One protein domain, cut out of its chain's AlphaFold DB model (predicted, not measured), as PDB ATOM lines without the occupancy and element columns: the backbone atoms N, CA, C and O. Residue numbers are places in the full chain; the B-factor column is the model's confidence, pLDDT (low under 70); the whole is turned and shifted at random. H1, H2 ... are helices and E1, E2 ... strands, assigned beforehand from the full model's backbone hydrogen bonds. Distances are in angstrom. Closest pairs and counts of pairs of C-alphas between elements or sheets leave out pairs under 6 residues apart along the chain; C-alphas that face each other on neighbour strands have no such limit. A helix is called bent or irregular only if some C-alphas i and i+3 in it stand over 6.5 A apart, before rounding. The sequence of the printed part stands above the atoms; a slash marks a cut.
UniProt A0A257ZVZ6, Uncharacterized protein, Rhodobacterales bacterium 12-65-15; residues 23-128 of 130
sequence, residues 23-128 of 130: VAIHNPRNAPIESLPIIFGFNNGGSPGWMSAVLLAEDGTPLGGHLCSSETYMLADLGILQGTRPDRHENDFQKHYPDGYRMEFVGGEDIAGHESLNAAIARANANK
ATOM      1  N   VAL A  23     -50.135  42.340  14.562       97.50
ATOM      2  CA  VAL A  23     -49.152  41.381  15.076       97.50
ATOM      3  C   VAL A  23     -48.120  41.037  13.997       97.50
ATOM      4  O   VAL A  23     -48.413  41.040  12.798       97.50
ATOM      5  N   ALA A  24     -46.889  40.769  14.410       98.38
ATOM      6  CA  ALA A  24     -45.796  40.432  13.522       98.38
ATOM      7  C   ALA A  24     -45.960  39.004  12.984       98.38
ATOM      8  O   ALA A  24     -46.239  38.056  13.718       98.38
ATOM      9  N   ILE A  25     -45.751  38.858  11.677       98.44
ATOM     10  CA  ILE A  25     -45.784  37.578  10.974       98.44
ATOM     11  C   ILE A  25     -44.538  37.510  10.097       98.44
ATOM     12  O   ILE A  25     -44.271  38.422   9.313       98.44
ATOM     13  N   HIS A  26     -43.787  36.419  10.214       98.31
ATOM     14  CA  HIS A  26     -42.711  36.078   9.294       98.31
ATOM     15  C   HIS A  26     -43.176  34.900   8.443       98.31
ATOM     16  O   HIS A  26     -43.477  33.839   8.977       98.31
ATOM     17  N   ASN A  27     -43.275  35.078   7.127       98.00
ATOM     18  CA  ASN A  27     -43.797  34.046   6.231       98.00
ATOM     19  C   ASN A  27     -43.048  34.040   4.886       98.00
ATOM     20  O   ASN A  27     -43.601  34.443   3.860       98.00
ATOM     21  N   PRO A  28     -41.772  33.615   4.869       97.75
ATOM     22  CA  PRO A  28     -40.943  33.634   3.663       97.75
ATOM     23  C   PRO A  28     -41.435  32.652   2.590       97.75
ATOM     24  O   PRO A  28     -41.083  32.779   1.419       97.75
ATOM     25  N   ARG A  29     -42.256  31.671   2.981       96.56
ATOM     26  CA  ARG A  29     -42.767  30.596   2.118       96.56
ATOM     27  C   ARG A  29     -44.176  30.874   1.588       96.56
ATOM     28  O   ARG A  29     -44.685  30.076   0.807       96.56
ATOM     29  N   ASN A  30     -44.791  31.990   1.991       96.62
ATOM     30  CA  ASN A  30     -46.172  32.354   1.666       96.62
ATOM     31  C   ASN A  30     -47.181  31.225   1.974       96.62
ATOM     32  O   ASN A  30     -48.106  30.966   1.203       96.62
ATOM     33  N   ALA A  31     -46.971  30.523   3.091       96.88
ATOM     34  CA  ALA A  31     -47.887  29.506   3.594       96.88
ATOM     35  C   ALA A  31     -49.167  30.157   4.162       96.88
ATOM     36  O   ALA A  31     -49.141  31.338   4.514       96.88
ATOM     37  N   PRO A  32     -50.290  29.428   4.292       97.94
ATOM     38  CA  PRO A  32     -51.454  29.923   5.028       97.94
ATOM     39  C   PRO A  32     -51.063  30.354   6.449       97.94
ATOM     40  O   PRO A  32     -50.376  29.606   7.147       97.94
ATOM     41  N   ILE A  33     -51.484  31.542   6.891       96.81
ATOM     42  CA  ILE A  33     -51.062  32.119   8.182       96.81
ATOM     43  C   ILE A  33     -51.458  31.200   9.342       96.81
ATOM     44  O   ILE A  33     -50.694  31.028  10.290       96.81
ATOM     45  N   GLU A  34     -52.619  30.561   9.229       96.50
ATOM     46  CA  GLU A  34     -53.206  29.640  10.201       96.50
ATOM     47  C   GLU A  34     -52.343  28.387  10.403       96.50
ATOM     48  O   GLU A  34     -52.379  27.791  11.478       96.50
ATOM     49  N   SER A  35     -51.529  28.033   9.404       96.62
ATOM     50  CA  SER A  35     -50.612  26.887   9.441       96.62
ATOM     51  C   SER A  35     -49.228  27.204  10.010       96.62
ATOM     52  O   SER A  35     -48.449  26.284  10.241       96.62
ATOM     53  N   LEU A  36     -48.905  28.486  10.218       98.25
ATOM     54  CA  LEU A  36     -47.630  28.886  10.811       98.25
ATOM     55  C   LEU A  36     -47.618  28.578  12.316       98.25
ATOM     56  O   LEU A  36     -48.631  28.836  12.977       98.25
ATOM     57  N   PRO A  37     -46.482  28.114  12.869       98.38
ATOM     58  CA  PRO A  37     -46.332  27.954  14.307       98.38
ATOM     59  C   PRO A  37     -46.428  29.306  15.016       98.38
ATOM     60  O   PRO A  37     -46.117  30.365  14.453       98.38
ATOM     61  N   ILE A  38     -46.850  29.260  16.275       98.69
ATOM     62  CA  ILE A  38     -47.051  30.455  17.092       98.69
ATOM     63  C   ILE A  38     -45.830  30.698  17.983       98.69
ATOM     64  O   ILE A  38     -45.253  29.768  18.555       98.69
ATOM     65  N   ILE A  39     -45.441  31.963  18.131       98.81
ATOM     66  CA  ILE A  39     -44.618  32.424  19.250       98.81
ATOM     67  C   ILE A  39     -45.515  33.276  20.147       98.81
ATOM     68  O   ILE A  39     -45.956  34.359  19.756       98.81
ATOM     69  N   PHE A  40     -45.783  32.773  21.348       98.69
ATOM     70  CA  PHE A  40     -46.623  33.430  22.337       98.69
ATOM     71  C   PHE A  40     -45.806  34.435  23.141       98.69
ATOM     72  O   PHE A  40     -44.803  34.060  23.745       98.69
ATOM     73  N   GLY A  41     -46.257  35.684  23.202       98.38
ATOM     74  CA  GLY A  41     -45.907  36.624  24.261       98.38
ATOM     75  C   GLY A  41     -47.014  36.662  25.304       98.38
ATOM     76  O   GLY A  41     -48.175  36.804  24.943       98.38
ATOM     77  N   PHE A  42     -46.700  36.545  26.588       97.62
ATOM     78  CA  PHE A  42     -47.740  36.569  27.618       97.62
ATOM     79  C   PHE A  42     -47.232  37.101  28.952       97.62
ATOM     80  O   PHE A  42     -46.029  37.089  29.238       97.62
ATOM     81  N   ASN A  43     -48.169  37.558  29.779       95.62
ATOM     82  CA  ASN A  43     -47.897  37.960  31.150       95.62
ATOM     83  C   ASN A  43     -47.962  36.750  32.089       95.62
ATOM     84  O   ASN A  43     -49.029  36.340  32.528       95.62
ATOM     85  N   ASN A  44     -46.814  36.212  32.478       93.81
ATOM     86  CA  ASN A  44     -46.700  35.088  33.406       93.81
ATOM     87  C   ASN A  44     -46.913  35.485  34.889       93.81
ATOM     88  O   ASN A  44     -46.323  34.896  35.796       93.81
ATOM     89  N   GLY A  45     -47.728  36.511  35.139       90.94
ATOM     90  CA  GLY A  45     -48.091  37.011  36.461       90.94
ATOM     91  C   GLY A  45     -47.186  38.124  36.998       90.94
ATOM     92  O   GLY A  45     -46.273  38.619  36.338       90.94
ATOM     93  N   GLY A  46     -47.462  38.535  38.237       89.00
ATOM     94  CA  GLY A  46     -46.774  39.627  38.922       89.00
ATOM     95  C   GLY A  46     -47.751  40.599  39.578       89.00
ATOM     96  O   GLY A  46     -48.881  40.239  39.903       89.00
ATOM     97  N   SER A  47     -47.309  41.835  39.782       86.69
ATOM     98  CA  SER A  47     -48.119  42.928  40.332       86.69
ATOM     99  C   SER A  47     -47.951  44.197  39.492       86.69
ATOM    100  O   SER A  47     -46.947  44.311  38.792       86.69
ATOM    101  N   PRO A  48     -48.868  45.179  39.559       82.94
ATOM    102  CA  PRO A  48     -48.692  46.458  38.872       82.94
ATOM    103  C   PRO A  48     -47.303  47.068  39.125       82.94
ATOM    104  O   PRO A  48     -46.870  47.173  40.274       82.94
ATOM    105  N   GLY A  49     -46.588  47.429  38.055       85.69
ATOM    106  CA  GLY A  49     -45.200  47.905  38.115       85.69
ATOM    107  C   GLY A  49     -44.122  46.808  38.121       85.69
ATOM    108  O   GLY A  49     -42.942  47.140  38.032       85.69
ATOM    109  N   TRP A  50     -44.505  45.529  38.207       91.94
ATOM    110  CA  TRP A  50     -43.607  44.371  38.199       91.94
ATOM    111  C   TRP A  50     -44.311  43.102  37.686       91.94
ATOM    112  O   TRP A  50     -44.711  42.222  38.453       91.94
ATOM    113  N   MET A  51     -44.487  43.021  36.374       94.00
ATOM    114  CA  MET A  51     -45.092  41.902  35.650       94.00
ATOM    115  C   MET A  51     -44.025  41.096  34.896       94.00
ATOM    116  O   MET A  51     -43.021  41.654  34.452       94.00
ATOM    117  N   SER A  52     -44.227  39.789  34.734       95.50
ATOM    118  CA  SER A  52     -43.289  38.894  34.043       95.50
ATOM    119  C   SER A  52     -43.719  38.669  32.598       95.50
ATOM    120  O   SER A  52     -44.583  37.843  32.326       95.50
ATOM    121  N   ALA A  53     -43.075  39.344  31.653       97.12
ATOM    122  CA  ALA A  53     -43.318  39.162  30.228       97.12
ATOM    123  C   ALA A  53     -42.493  37.976  29.697       97.12
ATOM    124  O   ALA A  53     -41.267  37.962  29.841       97.12
ATOM    125  N   VAL A  54     -43.134  36.987  29.076       97.81
ATOM    126  CA  VAL A  54     -42.490  35.740  28.621       97.81
ATOM    127  C   VAL A  54     -42.761  35.500  27.141       97.81
ATOM    128  O   VAL A  54     -43.855  35.780  26.665       97.81
ATOM    129  N   LEU A  55     -41.762  34.968  26.433       98.50
ATOM    130  CA  LEU A  55     -41.868  34.451  25.073       98.50
ATOM    131  C   LEU A  55     -41.684  32.937  25.055       98.50
ATOM    132  O   LEU A  55     -40.653  32.424  25.504       98.50
ATOM    133  N   LEU A  56     -42.660  32.242  24.483       98.62
ATOM    134  CA  LEU A  56     -42.680  30.791  24.379       98.62
ATOM    135  C   LEU A  56     -43.104  30.371  22.973       98.62
ATOM    136  O   LEU A  56     -44.153  30.779  22.481       98.62
ATOM    137  N   ALA A  57     -42.285  29.555  22.323       98.56
ATOM    138  CA  ALA A  57     -42.635  28.934  21.057       98.56
ATOM    139  C   ALA A  57     -43.712  27.856  21.262       98.56
ATOM    140  O   ALA A  57     -43.779  27.230  22.319       98.56
ATOM    141  N   GLU A  58     -44.536  27.601  20.244       98.50
ATOM    142  CA  GLU A  58     -45.592  26.577  20.290       98.50
ATOM    143  C   GLU A  58     -45.080  25.174  20.667       98.50
ATOM    144  O   GLU A  58     -45.778  24.418  21.348       98.50
ATOM    145  N   ASP A  59     -43.846  24.835  20.297       97.94
ATOM    146  CA  ASP A  59     -43.187  23.579  20.670       97.94
ATOM    147  C   ASP A  59     -42.713  23.514  22.138       97.94
ATOM    148  O   ASP A  59     -42.244  22.470  22.590       97.94
ATOM    149  N   GLY A  60     -42.879  24.596  22.903       98.00
ATOM    150  CA  GLY A  60     -42.450  24.715  24.294       98.00
ATOM    151  C   GLY A  60     -41.046  25.298  24.477       98.00
ATOM    152  O   GLY A  60     -40.567  25.369  25.610       98.00
ATOM    153  N   THR A  61     -40.369  25.736  23.412       98.06
ATOM    154  CA  THR A  61     -39.042  26.358  23.517       98.06
ATOM    155  C   THR A  61     -39.149  27.769  24.105       98.06
ATOM    156  O   THR A  61     -39.822  28.626  23.524       98.06
ATOM    157  N   PRO A  62     -38.488  28.074  25.239       97.38
ATOM    158  CA  PRO A  62     -38.455  29.430  25.768       97.38
ATOM    159  C   PRO A  62     -37.591  30.312  24.865       97.38
ATOM    160  O   PRO A  62     -36.402  30.056  24.681       97.38
ATOM    161  N   LEU A  63     -38.179  31.381  24.331       97.62
ATOM    162  CA  LEU A  63     -37.485  32.316  23.443       97.62
ATOM    163  C   LEU A  63     -37.098  33.616  24.152       97.62
ATOM    164  O   LEU A  63     -36.482  34.484  23.548       97.62
ATOM    165  N   GLY A  64     -37.418  33.770  25.436       96.19
ATOM    166  CA  GLY A  64     -36.906  34.831  26.305       96.19
ATOM    167  C   GLY A  64     -37.992  35.484  27.150       96.19
ATOM    168  O   GLY A  64     -39.102  34.980  27.268       96.19
ATOM    169  N   GLY A  65     -37.669  36.622  27.752       95.56
ATOM    170  CA  GLY A  65     -38.601  37.353  28.602       95.56
ATOM    171  C   GLY A  65     -37.945  38.566  29.243       95.56
ATOM    172  O   GLY A  65     -36.739  38.774  29.100       95.56
ATOM    173  N   HIS A  66     -38.743  39.377  29.922       95.31
ATOM    174  CA  HIS A  66     -38.271  40.514  30.704       95.31
ATOM    175  C   HIS A  66     -39.298  40.886  31.779       95.31
ATOM    176  O   HIS A  66     -40.413  40.366  31.809       95.31
ATOM    177  N   LEU A  67     -38.913  41.794  32.670       95.69
ATOM    178  CA  LEU A  67     -39.833  42.384  33.633       95.69
ATOM    179  C   LEU A  67     -40.401  43.672  33.065       95.69
ATOM    180  O   LEU A  67     -39.648  44.527  32.604       95.69
ATOM    181  N   CYS A  68     -41.715  43.807  33.139       92.38
ATOM    182  CA  CYS A  68     -42.440  44.922  32.566       92.38
ATOM    183  C   CYS A  68     -43.295  45.614  33.629       92.38
ATOM    184  O   CYS A  68     -43.718  44.996  34.604       92.38
ATOM    185  N   SER A  69     -43.559  46.905  33.467       91.62
ATOM    186  CA  SER A  69     -44.412  47.652  34.399       91.62
ATOM    187  C   SER A  69     -45.908  47.494  34.105       91.62
ATOM    188  O   SER A  69     -46.715  47.685  35.017       91.62
ATOM    189  N   SER A  70     -46.265  47.146  32.864       92.69
ATOM    190  CA  SER A  70     -47.636  46.994  32.365       92.69
ATOM    191  C   SER A  70     -47.663  46.052  31.157       92.69
ATOM    192  O   SER A  70     -46.680  45.959  30.424       92.69
ATOM    193  N   GLU A  71     -48.790  45.386  30.911       93.62
ATOM    194  CA  GLU A  71     -48.984  44.543  29.721       93.62
ATOM    195  C   GLU A  71     -48.953  45.343  28.414       93.62
ATOM    196  O   GLU A  71     -48.538  44.827  27.380       93.62
ATOM    197  N   THR A  72     -49.331  46.623  28.463       93.88
ATOM    198  CA  THR A  72     -49.383  47.499  27.282       93.88
ATOM    199  C   THR A  72     -48.022  47.627  26.599       93.88
ATOM    200  O   THR A  72     -47.942  47.590  25.373       93.88
ATOM    201  N   TYR A  73     -46.947  47.699  27.384       96.00
ATOM    202  CA  TYR A  73     -45.574  47.738  26.884       96.00
ATOM    203  C   TYR A  73     -45.104  46.384  26.340       96.00
ATOM    204  O   TYR A  73     -44.326  46.342  25.385       96.00
ATOM    205  N   MET A  74     -45.595  45.267  26.895       96.94
ATOM    206  CA  MET A  74     -45.142  43.923  26.514       96.94
ATOM    207  C   MET A  74     -45.347  43.642  25.026       96.94
ATOM    208  O   MET A  74     -44.506  42.988  24.413       96.94
ATOM    209  N   LEU A  75     -46.426  44.161  24.434       96.88
ATOM    210  CA  LEU A  75     -46.725  44.021  23.008       96.88
ATOM    211  C   LEU A  75     -45.552  44.479  22.125       96.88
ATOM    212  O   LEU A  75     -45.133  43.762  21.214       96.88
ATOM    213  N   ALA A  76     -44.992  45.656  22.398       97.00
ATOM    214  CA  ALA A  76     -43.843  46.166  21.657       97.00
ATOM    215  C   ALA A  76     -42.524  45.562  22.161       97.00
ATOM    216  O   ALA A  76     -41.676  45.180  21.356       97.00
ATOM    217  N   ASP A  77     -42.345  45.427  23.475       96.75
ATOM    218  CA  ASP A  77     -41.075  45.004  24.075       96.75
ATOM    219  C   ASP A  77     -40.732  43.536  23.796       96.75
ATOM    220  O   ASP A  77     -39.550  43.185  23.690       96.75
ATOM    221  N   LEU A  78     -41.743  42.677  23.636       97.81
ATOM    222  CA  LEU A  78     -41.578  41.275  23.246       97.81
ATOM    223  C   LEU A  78     -41.480  41.076  21.725       97.81
ATOM    224  O   LEU A  78     -41.152  39.972  21.294       97.81
ATOM    225  N   GLY A  79     -41.723  42.107  20.911       97.94
ATOM    226  CA  GLY A  79     -41.766  41.955  19.454       97.94
ATOM    227  C   GLY A  79     -43.082  41.371  18.935       97.94
ATOM    228  O   GLY A  79     -43.104  40.749  17.881       97.94
ATOM    229  N   ILE A  80     -44.194  41.515  19.665       98.31
ATOM    230  CA  ILE A  80     -45.497  41.042  19.171       98.31
ATOM    231  C   ILE A  80     -45.957  41.903  18.007       98.31
ATOM    232  O   ILE A  80     -46.492  41.379  17.038       98.31
ATOM    233  N   LEU A  81     -45.766  43.219  18.088       98.31
ATOM    234  CA  LEU A  81     -46.250  44.144  17.069       98.31
ATOM    235  C   LEU A  81     -45.281  44.246  15.893       98.31
ATOM    236  O   LEU A  81     -44.062  44.322  16.066       98.31
ATOM    237  N   GLN A  82     -45.823  44.342  14.680       97.81
ATOM    238  CA  GLN A  82     -45.015  44.469  13.474       97.81
ATOM    239  C   GLN A  82     -44.052  45.669  13.550       97.81
ATOM    240  O   GLN A  82     -44.413  46.791  13.929       97.81
ATOM    241  N   GLY A  83     -42.797  45.413  13.170       96.81
ATOM    242  CA  GLY A  83     -41.725  46.410  13.157       96.81
ATOM    243  C   GLY A  83     -41.152  46.744  14.536       96.81
ATOM    244  O   GLY A  83     -40.331  47.653  14.636       96.81
ATOM    245  N   THR A  84     -41.570  46.047  15.594       97.06
ATOM    246  CA  THR A  84     -40.930  46.128  16.911       97.06
ATOM    247  C   THR A  84     -39.904  45.005  17.060       97.06
ATOM    248  O   THR A  84     -40.030  43.965  16.425       97.06
ATOM    249  N   ARG A  85     -38.840  45.244  17.834       96.94
ATOM    250  CA  ARG A  85     -37.775  44.265  18.130       96.94
ATOM    251  C   ARG A  85     -37.214  43.483  16.923       96.94
ATOM    252  O   ARG A  85     -37.106  42.254  17.000       96.94
ATOM    253  N   PRO A  86     -36.816  44.148  15.815       97.81
ATOM    254  CA  PRO A  86     -36.229  43.455  14.661       97.81
ATOM    255  C   PRO A  86     -35.010  42.611  15.057       97.81
ATOM    256  O   PRO A  86     -34.817  41.521  14.528       97.81
ATOM    257  N   ASP A  87     -34.266  43.057  16.076       97.69
ATOM    258  CA  ASP A  87     -33.162  42.323  16.683       97.69
ATOM    259  C   ASP A  87     -33.564  40.909  17.124       97.69
ATOM    260  O   ASP A  87     -32.827  39.964  16.859       97.69
ATOM    261  N   ARG A  88     -34.734  40.739  17.748       97.19
ATOM    262  CA  ARG A  88     -35.214  39.430  18.216       97.19
ATOM    263  C   ARG A  88     -35.804  38.596  17.095       97.19
ATOM    264  O   ARG A  88     -35.550  37.395  17.029       97.19
ATOM    265  N   HIS A  89     -36.552  39.237  16.196       98.31
ATOM    266  CA  HIS A  89     -37.104  38.558  15.029       98.31
ATOM    267  C   HIS A  89     -35.994  37.901  14.208       98.31
ATOM    268  O   HIS A  89     -36.115  36.729  13.868       98.31
ATOM    269  N   GLU A  90     -34.907  38.621  13.936       97.75
ATOM    270  CA  GLU A  90     -33.791  38.131  13.124       97.75
ATOM    271  C   GLU A  90     -32.881  37.158  13.888       97.75
ATOM    272  O   GLU A  90     -32.429  36.156  13.328       97.75
ATOM    273  N   ASN A  91     -32.595  37.425  15.169       96.44
ATOM    274  CA  ASN A  91     -31.586  36.655  15.896       96.44
ATOM    275  C   ASN A  91     -32.117  35.450  16.661       96.44
ATOM    276  O   ASN A  91     -31.339  34.512  16.846       96.44
ATOM    277  N   ASP A  92     -33.381  35.463  17.073       97.56
ATOM    278  CA  ASP A  92     -33.971  34.418  17.908       97.56
ATOM    279  C   ASP A  92     -35.078  33.696  17.123       97.56
ATOM    280  O   ASP A  92     -34.990  32.500  16.845       97.56
ATOM    281  N   PHE A  93     -36.106  34.436  16.700       98.44
ATOM    282  CA  PHE A  93     -37.366  33.848  16.235       98.44
ATOM    283  C   PHE A  93     -37.240  33.192  14.858       98.44
ATOM    284  O   PHE A  93     -37.674  32.060  14.672       98.44
ATOM    285  N   GLN A  94     -36.602  33.866  13.896       98.31
ATOM    286  CA  GLN A  94     -36.362  33.313  12.556       98.31
ATOM    287  C   GLN A  94     -35.367  32.149  12.570       98.31
ATOM    288  O   GLN A  94     -35.432  31.286  11.703       98.31
ATOM    289  N   LYS A  95     -34.452  32.093  13.545       98.19
ATOM    290  CA  LYS A  95     -33.549  30.942  13.681       98.19
ATOM    291  C   LYS A  95     -34.283  29.717  14.215       98.19
ATOM    292  O   LYS A  95     -33.984  28.611  13.777       98.19
ATOM    293  N   HIS A  96     -35.233  29.925  15.129       98.31
ATOM    294  CA  HIS A  96     -36.078  28.857  15.668       98.31
ATOM    295  C   HIS A  96     -37.097  28.356  14.636       98.31
ATOM    296  O   HIS A  96     -37.220  27.155  14.415       98.31
ATOM    297  N   TYR A  97     -37.770  29.277  13.941       98.31
ATOM    298  CA  TYR A  97     -38.766  28.982  12.910       98.31
ATOM    299  C   TYR A  97     -38.401  29.630  11.559       98.31
ATOM    300  O   TYR A  97     -39.005  30.638  11.168       98.31
ATOM    301  N   PRO A  98     -37.436  29.059  10.808       98.12
ATOM    302  CA  PRO A  98     -36.952  29.637   9.548       98.12
ATOM    303  C   PRO A  98     -37.977  29.593   8.411       98.12
ATOM    304  O   PRO A  98     -37.909  30.400   7.487       98.12
ATOM    305  N   ASP A  99     -38.941  28.673   8.473       98.06
ATOM    306  CA  ASP A  99     -40.008  28.559   7.475       98.06
ATOM    307  C   ASP A  99     -41.171  29.538   7.710       98.06
ATOM    308  O   ASP A  99     -42.018  29.715   6.831       98.06
ATOM    309  N   GLY A 100     -41.186  30.212   8.862       98.19
ATOM    310  CA  GLY A 100     -42.190  31.198   9.230       98.19
ATOM    311  C   GLY A 100     -42.836  30.941  10.588       98.19
ATOM    312  O   GLY A 100     -42.835  29.826  11.095       98.19
ATOM    313  N   TYR A 101     -43.399  31.999  11.165       98.69
ATOM    314  CA  TYR A 101     -44.150  31.997  12.420       98.69
ATOM    315  C   TYR A 101     -45.115  33.182  12.455       98.69
ATOM    316  O   TYR A 101     -44.952  34.170  11.727       98.69
ATOM    317  N   ARG A 102     -46.090  33.114  13.358       98.56
ATOM    318  CA  ARG A 102     -46.916  34.260  13.746       98.56
ATOM    319  C   ARG A 102     -46.745  34.563  15.229       98.56
ATOM    320  O   ARG A 102     -46.643  33.645  16.041       98.56
ATOM    321  N   MET A 103     -46.694  35.843  15.573       98.56
ATOM    322  CA  MET A 103     -46.725  36.268  16.968       98.56
ATOM    323  C   MET A 103     -48.166  36.308  17.468       98.56
ATOM    324  O   MET A 103     -49.079  36.672  16.727       98.56
ATOM    325  N   GLU A 104     -48.347  36.005  18.743       98.38
ATOM    326  CA  GLU A 104     -49.624  36.137  19.438       98.38
ATOM    327  C   GLU A 104     -49.373  36.649  20.851       98.38
ATOM    328  O   GLU A 104     -48.437  36.196  21.510       98.38
ATOM    329  N   PHE A 105     -50.178  37.608  21.311       97.81
ATOM    330  CA  PHE A 105     -50.127  38.064  22.695       97.81
ATOM    331  C   PHE A 105     -51.320  37.537  23.473       97.81
ATOM    332  O   PHE A 105     -52.452  37.672  23.017       97.81
ATOM    333  N   VAL A 106     -51.056  36.988  24.655       97.00
ATOM    334  CA  VAL A 106     -52.079  36.494  25.576       97.00
ATOM    335  C   VAL A 106     -52.025  37.330  26.849       97.00
ATOM    336  O   VAL A 106     -51.033  37.288  27.587       97.00
ATOM    337  N   GLY A 107     -53.083  38.108  27.086       92.50
ATOM    338  CA  GLY A 107     -53.236  38.900  28.304       92.50
ATOM    339  C   GLY A 107     -53.349  37.999  29.530       92.50
ATOM    340  O   GLY A 107     -53.823  36.865  29.437       92.50
ATOM    341  N   GLY A 108     -52.913  38.484  30.693       90.62
ATOM    342  CA  GLY A 108     -52.867  37.688  31.920       90.62
ATOM    343  C   GLY A 108     -54.221  37.093  32.323       90.62
ATOM    344  O   GLY A 108     -54.269  36.000  32.885       90.62
ATOM    345  N   GLU A 109     -55.318  37.780  31.998       91.50
ATOM    346  CA  GLU A 109     -56.685  37.305  32.242       91.50
ATOM    347  C   GLU A 109     -57.110  36.139  31.333       91.50
ATOM    348  O   GLU A 109     -57.917  35.306  31.748       91.50
ATOM    349  N   ASP A 110     -56.513  36.018  30.145       94.31
ATOM    350  CA  ASP A 110     -56.884  35.020  29.138       94.31
ATOM    351  C   ASP A 110     -56.086  33.716  29.259       94.31
ATOM    352  O   ASP A 110     -56.513  32.674  28.757       94.31
ATOM    353  N   ILE A 111     -54.942  33.731  29.955       94.00
ATOM    354  CA  ILE A 111     -54.016  32.585  30.040       94.00
ATOM    355  C   ILE A 111     -54.726  31.309  30.492       94.00
ATOM    356  O   ILE A 111     -54.540  30.246  29.897       94.00
ATOM    357  N   ALA A 112     -55.569  31.401  31.523       92.88
ATOM    358  CA  ALA A 112     -56.257  30.237  32.075       92.88
ATOM    359  C   ALA A 112     -57.144  29.524  31.036       92.88
ATOM    360  O   ALA A 112     -57.289  28.305  31.094       92.88
ATOM    361  N   GLY A 113     -57.710  30.270  30.080       95.88
ATOM    362  CA  GLY A 113     -58.551  29.741  29.006       95.88
ATOM    363  C   GLY A 113     -57.814  29.473  27.692       95.88
ATOM    364  O   GLY A 113     -58.401  28.905  26.775       95.88
ATOM    365  N   HIS A 114     -56.544  29.862  27.569       97.69
ATOM    366  CA  HIS A 114     -55.836  29.833  26.293       97.69
ATOM    367  C   HIS A 114     -55.202  28.462  26.005       97.69
ATOM    368  O   HIS A 114     -54.030  28.213  26.296       97.69
ATOM    369  N   GLU A 115     -55.965  27.567  25.376       98.00
ATOM    370  CA  GLU A 115     -55.587  26.164  25.141       98.00
ATOM    371  C   GLU A 115     -54.205  25.983  24.485       98.00
ATOM    372  O   GLU A 115     -53.380  25.225  24.998       98.00
ATOM    373  N   SER A 116     -53.909  26.708  23.399       97.81
ATOM    374  CA  SER A 116     -52.638  26.550  22.669       97.81
ATOM    375  C   SER A 116     -51.412  26.978  23.485       97.81
ATOM    376  O   SER A 116     -50.385  26.298  23.457       97.81
ATOM    377  N   LEU A 117     -51.527  28.059  24.264       98.12
ATOM    378  CA  LEU A 117     -50.483  28.513  25.182       98.12
ATOM    379  C   LEU A 117     -50.288  27.494  26.307       98.12
ATOM    380  O   LEU A 117     -49.159  27.109  26.598       98.12
ATOM    381  N   ASN A 118     -51.375  27.002  26.905       98.00
ATOM    382  CA  ASN A 118     -51.304  26.000  27.968       98.00
ATOM    383  C   ASN A 118     -50.659  24.692  27.482       98.00
ATOM    384  O   ASN A 118     -49.866  24.088  28.207       98.00
ATOM    385  N   ALA A 119     -50.916  24.289  26.234       98.31
ATOM    386  CA  ALA A 119     -50.227  23.165  25.607       98.31
ATOM    387  C   ALA A 119     -48.719  23.430  25.431       98.31
ATOM    388  O   ALA A 119     -47.908  22.553  25.734       98.31
ATOM    389  N   ALA A 120     -48.325  24.631  24.997       98.25
ATOM    390  CA  ALA A 120     -46.916  25.014  24.897       98.25
ATOM    391  C   ALA A 120     -46.224  25.037  26.276       98.25
ATOM    392  O   ALA A 120     -45.111  24.532  26.411       98.25
ATOM    393  N   ILE A 121     -46.896  25.538  27.321       97.38
ATOM    394  CA  ILE A 121     -46.398  25.517  28.709       97.38
ATOM    395  C   ILE A 121     -46.186  24.076  29.185       97.38
ATOM    396  O   ILE A 121     -45.152  23.769  29.782       97.38
ATOM    397  N   ALA A 122     -47.130  23.175  28.902       97.56
ATOM    398  CA  ALA A 122     -46.998  21.766  29.258       97.56
ATOM    399  C   ALA A 122     -45.777  21.116  28.581       97.56
ATOM    400  O   ALA A 122     -45.003  20.434  29.252       97.56
ATOM    401  N   ARG A 123     -45.550  21.385  27.285       97.75
ATOM    402  CA  ARG A 123     -44.348  20.926  26.559       97.75
ATOM    403  C   ARG A 123     -43.064  21.487  27.166       97.75
ATOM    404  O   ARG A 123     -42.119  20.744  27.400       97.75
ATOM    405  N   ALA A 124     -43.053  22.780  27.486       96.38
ATOM    406  CA  ALA A 124     -41.904  23.442  28.099       96.38
ATOM    407  C   ALA A 124     -41.525  22.837  29.459       96.38
ATOM    408  O   ALA A 124     -40.348  22.806  29.812       96.38
ATOM    409  N   ASN A 125     -42.515  22.382  30.232       94.56
ATOM    410  CA  ASN A 125     -42.281  21.709  31.506       94.56
ATOM    411  C   ASN A 125     -41.769  20.280  31.308       94.56
ATOM    412  O   ASN A 125     -40.811  19.909  31.975       94.56
ATOM    413  N   ALA A 126     -42.331  19.524  30.360       93.12
ATOM    414  CA  ALA A 126     -41.849  18.181  30.033       93.12
ATOM    415  C   ALA A 126     -40.377  18.195  29.576       93.12
ATOM    416  O   ALA A 126     -39.575  17.413  30.070       93.12
ATOM    417  N   ASN A 127     -39.987  19.161  28.738       86.44
ATOM    418  CA  ASN A 127     -38.609  19.305  28.248       86.44
ATOM    419  C   ASN A 127     -37.569  19.619  29.346       86.44
ATOM    420  O   ASN A 127     -36.375  19.600  29.066       86.44
ATOM    421  N   LYS A 128     -37.992  19.993  30.561       78.06
ATOM    422  CA  LYS A 128     -37.086  20.263  31.696       78.06
ATOM    423  C   LYS A 128     -36.838  19.035  32.570       78.06
ATOM    424  O   LYS A 128     -35.978  19.104  33.446       78.06
TER     425      LYS A 128
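What this domain is: This is residues 23 to 128 of the 130 residues of an uncharacterized protein of Rhodobacterales bacterium 12-65-15 (UniProt A0A257ZVZ6). A twisted sheet of four strands has two helices, H1 and H2, over one face, and a third, H3, crossing the other face. Before the first strand, residues 23 to 37 form a long stretch with no named element, tied to the edge strand E4 by a short pairing at residues 25 to 26. The printed part has 106 residues, with E1, E2, E3, H1, H2, E4 and H3 in that order along it; the sheet is mixed, in the order E3, E2, E1, E4, and the class is mixed, helices and strands. It is compact, with a radius of gyration of the C-alphas of 13.1 A and spans of 40 by 30 by 23 A.

How they stand to each other: Look first at residues 25 to 26, which pair antiparallel with residues 101 to 102 of E4, residues 101 to 106. E1, residues 38 to 47, is parallel to E4, with N 41 and O 104 at 2.8 A. E1, E2, residues 50 to 57, and E3, residues 62 to 68, form a meander, each strand the antiparallel neighbour of the one before, in two hairpins; find N 42 and O 54 at 2.9 A, and N 53 and O 66 at 2.9 A. H1, residues 71 to 77, is on the sheet at a height of 7.4 A, slantwise to the strands; its closest C-alpha pair with E2 is Ala 53 and Met 74, 6.3 A. H2, residues 86 to 96, is on the same face at a height of 9.3 A, with the C-alphas of Leu 63 and Asp 92 its closest to E3, at 6.9 A. H1 and H2 are apart. E3, H1, H2 and E4 make a split strand-helix-strand unit, two strands running the same way with E2 and E1 between them in the sheet, and its crossover is right-handed. On the opposite face, completing three layers, helices on both faces of a sheet, H3, residues 115 to 126, runs across the strands at a height of 9.5 A; the C-alphas of Phe 40 and Leu 117 are its closest to E1, at 6.9 A. In H3 every O i to N i+4 pair is within hydrogen-bond range; in H2 4 of 7 are, and in H1 1 of 3, beside 3 of 4 O i to N i+3 pairs.

Where its parts are: Find C-alpha 38 at (-47.051, 30.455, 17.092); from there E1 runs 26.4 A to C-alpha 47. E2 measures 23.1 A, E3 17.4 A, H1 9.7 A and E4 16.0 A. H2, 14.6 A, is only just irregular: C-alphas 91 and 94 are 6.7 A apart. H3 runs 16.6 A to C-alpha 126 at (-41.849, 18.181, 30.033).

The domain as a whole: Look at the C-alphas of Arg 29 and Ser 47 for the two farthest apart, 40.5 A. The printed part has no cut, and no link between named elements is long. The mean pLDDT of the printed part is 96.1, and no printed residue is under 70.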